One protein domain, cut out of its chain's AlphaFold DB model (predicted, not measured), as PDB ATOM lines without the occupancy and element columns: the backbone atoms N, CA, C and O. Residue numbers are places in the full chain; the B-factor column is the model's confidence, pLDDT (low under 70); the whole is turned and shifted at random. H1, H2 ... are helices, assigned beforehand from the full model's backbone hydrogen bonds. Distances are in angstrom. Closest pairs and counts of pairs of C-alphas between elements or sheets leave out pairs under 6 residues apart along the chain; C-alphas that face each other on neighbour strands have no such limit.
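Overview. This is residues 30 to 70 of the 259 residues of the protein "Terpene cyclase/mutase family protein" of Clostridiaceae bacterium (UniProt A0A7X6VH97). Two helices, H1 and the shorter H2, run opposite ways at a slant to each other with a tight link between them. The stretch after H2, residues 57 to 70, folds back to the link, where residues 67 to 68 pair in parallel with residues 45 to 46. The printed part has 41 residues with two named helices, H1 then H2, and no named strand; its class is all helix. It is compact, with a radius of gyration of the C-alphas of 9.3 A, and only just elongated, spanning 28 by 18 by 16 A.

Along the chain. H1 is residues 30 to 42, 18.2 A from first to last C-alpha, beginning at C-alpha 30 (-71.017, 26.762, -4.816). H2 is residues 48 to 56, 12.2 A long, ending at C-alpha 56 (-86.177, 26.347, -6.267).

Arrangement. H1 and H2 are close but not clearly touching; their closest C-alphas, those of Val 36 and Leu 54, are 6.6 A apart. They run opposite ways at a steep tilt of 41 degrees. In H1 and H2 every O i to N i+4 pair is within hydrogen-bond range.

Size, cuts and confidence. The C-alphas farthest apart, those of Asp 30 and Val 70, are 28.7 A apart. The printed part has no cut, and no printed residue is under 70 in pLDDT.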
ATOM      1  N   ASP A  30     -71.787  25.694  -4.165       91.62
ATOM      2  CA  ASP A  30     -71.017  26.762  -4.816       91.62
ATOM      3  C   ASP A  30     -71.620  27.086  -6.187       91.62
ATOM      4  O   ASP A  30     -71.884  28.248  -6.498       91.62
ATOM      5  N   ILE A  31     -71.941  26.050  -6.974       93.50
ATOM      6  CA  ILE A  31     -72.614  26.198  -8.271       93.50
ATOM      7  C   ILE A  31     -73.938  26.942  -8.105       93.50
ATOM      8  O   ILE A  31     -74.193  27.920  -8.807       93.50
ATOM      9  N   LYS A  32     -74.761  26.527  -7.135       95.00
ATOM     10  CA  LYS A  32     -76.028  27.190  -6.811       95.00
ATOM     11  C   LYS A  32     -75.814  28.665  -6.469       95.00
ATOM     12  O   LYS A  32     -76.511  29.517  -7.018       95.00
ATOM     13  N   ALA A  33     -74.866  28.977  -5.584       95.56
ATOM     14  CA  ALA A  33     -74.598  30.348  -5.158       95.56
ATOM     15  C   ALA A  33     -74.158  31.240  -6.330       95.56
ATOM     16  O   ALA A  33     -74.672  32.347  -6.500       95.56
ATOM     17  N   GLU A  34     -73.252  30.753  -7.176       95.81
ATOM     18  CA  GLU A  34     -72.771  31.492  -8.343       95.81
ATOM     19  C   GLU A  34     -73.871  31.716  -9.387       95.81
ATOM     20  O   GLU A  34     -74.000  32.821  -9.916       95.81
ATOM     21  N   THR A  35     -74.712  30.715  -9.650       95.50
ATOM     22  CA  THR A  35     -75.830  30.851 -10.594       95.50
ATOM     23  C   THR A  35     -76.922  31.783 -10.069       95.50
ATOM     24  O   THR A  35     -77.440  32.601 -10.829       95.50
ATOM     25  N   VAL A  36     -77.236  31.744  -8.770       96.00
ATOM     26  CA  VAL A  36     -78.145  32.719  -8.140       96.00
ATOM     27  C   VAL A  36     -77.581  34.137  -8.262       96.00
ATOM     28  O   VAL A  36     -78.308  35.051  -8.658       96.00
ATOM     29  N   ASN A  37     -76.288  34.331  -7.992       95.56
ATOM     30  CA  ASN A  37     -75.628  35.628  -8.163       95.56
ATOM     31  C   ASN A  37     -75.686  36.107  -9.620       95.56
ATOM     32  O   ASN A  37     -75.998  37.269  -9.872       95.56
ATOM     33  N   TYR A  38     -75.455  35.214 -10.585       95.31
ATOM     34  CA  TYR A  38     -75.581  35.544 -12.000       95.31
ATOM     35  C   TYR A  38     -76.998  36.020 -12.348       95.31
ATOM     36  O   TYR A  38     -77.156  37.095 -12.934       95.31
ATOM     37  N   ILE A  39     -78.032  35.258 -11.971       94.31
ATOM     38  CA  ILE A  39     -79.424  35.590 -12.300       94.31
ATOM     39  C   ILE A  39     -79.817  36.933 -11.675       94.31
ATOM     40  O   ILE A  39     -80.349  37.791 -12.377       94.31
ATOM     41  N   THR A  40     -79.524  37.129 -10.388       92.56
ATOM     42  CA  THR A  40     -79.923  38.330  -9.635       92.56
ATOM     43  C   THR A  40     -79.207  39.601 -10.100       92.56
ATOM     44  O   THR A  40     -79.815  40.667 -10.108       92.56
ATOM     45  N   GLN A  41     -77.943  39.518 -10.529       90.56
ATOM     46  CA  GLN A  41     -77.173  40.695 -10.962       90.56
ATOM     47  C   GLN A  41     -77.410  41.098 -12.421       90.56
ATOM     48  O   GLN A  41     -77.191  42.256 -12.774       90.56
ATOM     49  N   ASN A  42     -77.827  40.163 -13.277       87.56
ATOM     50  CA  ASN A  42     -77.901  40.392 -14.723       87.56
ATOM     51  C   ASN A  42     -79.329  40.594 -15.250       87.56
ATOM     52  O   ASN A  42     -79.496  40.822 -16.445       87.56
ATOM     53  N   ASN A  43     -80.357  40.517 -14.398       79.62
ATOM     54  CA  ASN A  43     -81.754  40.591 -14.823       79.62
ATOM     55  C   ASN A  43     -82.549  41.528 -13.907       79.62
ATOM     56  O   ASN A  43     -82.864  41.174 -12.774       79.62
ATOM     57  N   SER A  44     -82.904  42.717 -14.403       74.06
ATOM     58  CA  SER A  44     -83.824  43.620 -13.696       74.06
ATOM     59  C   SER A  44     -85.265  43.104 -13.722       74.06
ATOM     60  O   SER A  44     -85.992  43.262 -12.745       74.06
ATOM     61  N   ALA A  45     -85.642  42.451 -14.823       88.75
ATOM     62  CA  ALA A  45     -86.876  41.700 -14.965       88.75
ATOM     63  C   ALA A  45     -86.534  40.227 -15.223       88.75
ATOM     64  O   ALA A  45     -85.677  39.917 -16.052       88.75
ATOM     65  N   ILE A  46     -87.144  39.317 -14.464       92.38
ATOM     66  CA  ILE A  46     -86.847  37.887 -14.530       92.38
ATOM     67  C   ILE A  46     -87.924  37.137 -15.308       92.38
ATOM     68  O   ILE A  46     -89.126  37.254 -15.053       92.38
ATOM     69  N   SER A  47     -87.466  36.311 -16.246       94.75
ATOM     70  CA  SER A  47     -88.312  35.376 -16.980       94.75
ATOM     71  C   SER A  47     -88.929  34.320 -16.056       94.75
ATOM     72  O   SER A  47     -88.446  34.065 -14.950       94.75
ATOM     73  N   PHE A  48     -89.958  33.625 -16.549       95.62
ATOM     74  CA  PHE A  48     -90.540  32.463 -15.868       95.62
ATOM     75  C   PHE A  48     -89.487  31.433 -15.420       95.62
ATOM     76  O   PHE A  48     -89.561  30.914 -14.306       95.62
ATOM     77  N   TRP A  49     -88.498  31.155 -16.274       94.25
ATOM     78  CA  TRP A  49     -87.461  30.162 -16.000       94.25
ATOM     79  C   TRP A  49     -86.510  30.625 -14.895       94.25
ATOM     80  O   TRP A  49     -86.254  29.868 -13.962       94.25
ATOM     81  N   ASN A  50     -86.068  31.885 -14.941       94.94
ATOM     82  CA  ASN A  50     -85.209  32.458 -13.900       94.94
ATOM     83  C   ASN A  50     -85.939  32.542 -12.555       94.94
ATOM     84  O   ASN A  50     -85.372  32.174 -11.532       94.94
ATOM     85  N   MET A  51     -87.210  32.952 -12.553       95.75
ATOM     86  CA  MET A  51     -88.050  32.927 -11.353       95.75
ATOM     87  C   MET A  51     -88.175  31.511 -10.776       95.75
ATOM     88  O   MET A  51     -88.025  31.340  -9.571       95.75
ATOM     89  N   SER A  52     -88.392  30.497 -11.622       95.56
ATOM     90  CA  SER A  52     -88.480  29.099 -11.176       95.56
ATOM     91  C   SER A  52     -87.169  28.610 -10.559       95.56
ATOM     92  O   SER A  52     -87.188  27.967  -9.510       95.56
ATOM     93  N   ALA A  53     -86.028  28.958 -11.164       94.88
ATOM     94  CA  ALA A  53     -84.711  28.610 -10.639       94.88
ATOM     95  C   ALA A  53     -84.422  29.290  -9.288       94.88
ATOM     96  O   ALA A  53     -83.965  28.628  -8.359       94.88
ATOM     97  N   LEU A  54     -84.733  30.586  -9.148       95.88
ATOM     98  CA  LEU A  54     -84.571  31.321  -7.889       95.88
ATOM     99  C   LEU A  54     -85.468  30.755  -6.781       95.88
ATOM    100  O   LEU A  54     -84.985  30.501  -5.678       95.88
ATOM    101  N   TYR A  55     -86.743  30.500  -7.087       96.38
ATOM    102  CA  TYR A  55     -87.683  29.891  -6.146       96.38
ATOM    103  C   TYR A  55     -87.191  28.515  -5.675       96.38
ATOM    104  O   TYR A  55     -87.149  28.247  -4.474       96.38
ATOM    105  N   ALA A  56     -86.741  27.657  -6.599       94.56
ATOM    106  CA  ALA A  56     -86.177  26.347  -6.267       94.56
ATOM    107  C   ALA A  56     -84.881  26.442  -5.440       94.56
ATOM    108  O   ALA A  56     -84.613  25.572  -4.614       94.56
ATOM    109  N   ALA A  57     -84.099  27.512  -5.614       95.50
ATOM    110  CA  ALA A  57     -82.914  27.801  -4.807       95.50
ATOM    111  C   ALA A  57     -83.236  28.382  -3.414       95.50
ATOM    112  O   ALA A  57     -82.314  28.649  -2.641       95.50
ATOM    113  N   GLY A  58     -84.517  28.571  -3.077       95.31
ATOM    114  CA  GLY A  58     -84.965  29.101  -1.788       95.31
ATOM    115  C   GLY A  58     -84.952  30.627  -1.692       95.31
ATOM    116  O   GLY A  58     -85.032  31.163  -0.589       95.31
ATOM    117  N   ILE A  59     -84.846  31.332  -2.820       95.00
ATOM    118  CA  ILE A  59     -84.981  32.790  -2.868       95.00
ATOM    119  C   ILE A  59     -86.467  33.152  -2.884       95.00
ATOM    120  O   ILE A  59     -87.233  32.629  -3.696       95.00
ATOM    121  N   ASP A  60     -86.873  34.064  -1.998       94.75
ATOM    122  CA  ASP A  60     -88.235  34.593  -1.986       94.75
ATOM    123  C   ASP A  60     -88.441  35.526  -3.185       94.75
ATOM    124  O   ASP A  60     -87.970  36.658  -3.207       94.75
ATOM    125  N   VAL A  61     -89.141  35.032  -4.204       93.88
ATOM    126  CA  VAL A  61     -89.485  35.807  -5.405       93.88
ATOM    127  C   VAL A  61     -90.761  36.644  -5.226       93.88
ATOM    128  O   VAL A  61     -91.191  37.315  -6.164       93.88
ATOM    129  N   ALA A  62     -91.397  36.599  -4.048       94.62
ATOM    130  CA  ALA A  62     -92.630  37.318  -3.729       94.62
ATOM    131  C   ALA A  62     -92.399  38.635  -2.960       94.62
ATOM    132  O   ALA A  62     -93.345  39.406  -2.788       94.62
ATOM    133  N   ASP A  63     -91.173  38.905  -2.504       92.50
ATOM    134  CA  ASP A  63     -90.820  40.045  -1.644       92.50
ATOM    135  C   ASP A  63     -90.826  41.418  -2.357       92.50
ATOM    136  O   ASP A  63     -90.737  42.463  -1.711       92.50
ATOM    137  N   GLY A  64     -90.970  41.421  -3.686       90.00
ATOM    138  CA  GLY A  64     -90.961  42.620  -4.526       90.00
ATOM    139  C   GLY A  64     -89.577  43.043  -5.029       90.00
ATOM    140  O   GLY A  64     -89.476  44.084  -5.675       90.00
ATOM    141  N   SER A  65     -88.531  42.248  -4.784       90.38
ATOM    142  CA  SER A  65     -87.159  42.511  -5.244       90.38
ATOM    143  C   SER A  65     -86.969  42.339  -6.756       90.38
ATOM    144  O   SER A  65     -85.969  42.804  -7.300       90.38
ATOM    145  N   PHE A  66     -87.917  41.696  -7.442       91.44
ATOM    146  CA  PHE A  66     -87.827  41.381  -8.866       91.44
ATOM    147  C   PHE A  66     -89.046  41.878  -9.641       91.44
ATOM    148  O   PHE A  66     -90.191  41.691  -9.223       91.44
ATOM    149  N   GLU A  67     -88.809  42.441 -10.826       93.62
ATOM    150  CA  GLU A  67     -89.854  42.580 -11.836       93.62
ATOM    151  C   GLU A  67     -90.070  41.217 -12.518       93.62
ATOM    152  O   GLU A  67     -89.114  40.566 -12.929       93.62
ATOM    153  N   ILE A  68     -91.316  40.742 -12.611       93.62
ATOM    154  CA  ILE A  68     -91.628  39.411 -13.158       93.62
ATOM    155  C   ILE A  68     -92.172  39.539 -14.584       93.62
ATOM    156  O   ILE A  68     -93.251  40.095 -14.790       93.62
ATOM    157  N   GLU A  69     -91.493  38.935 -15.562       93.56
ATOM    158  CA  GLU A  69     -91.897  38.926 -16.980       93.56
ATOM    159  C   GLU A  69     -92.950  37.844 -17.288       93.56
ATOM    160  O   GLU A  69     -92.824  37.050 -18.222       93.56
ATOM    161  N   VAL A  70     -94.004  37.764 -16.474       92.50
ATOM    162  CA  VAL A  70     -95.129  36.850 -16.709       92.50
ATOM    163  C   VAL A  70     -96.428  37.629 -16.633       92.50
ATOM    164  O   VAL A  70     -96.808  38.138 -15.579       92.50
TER     165      VAL A  70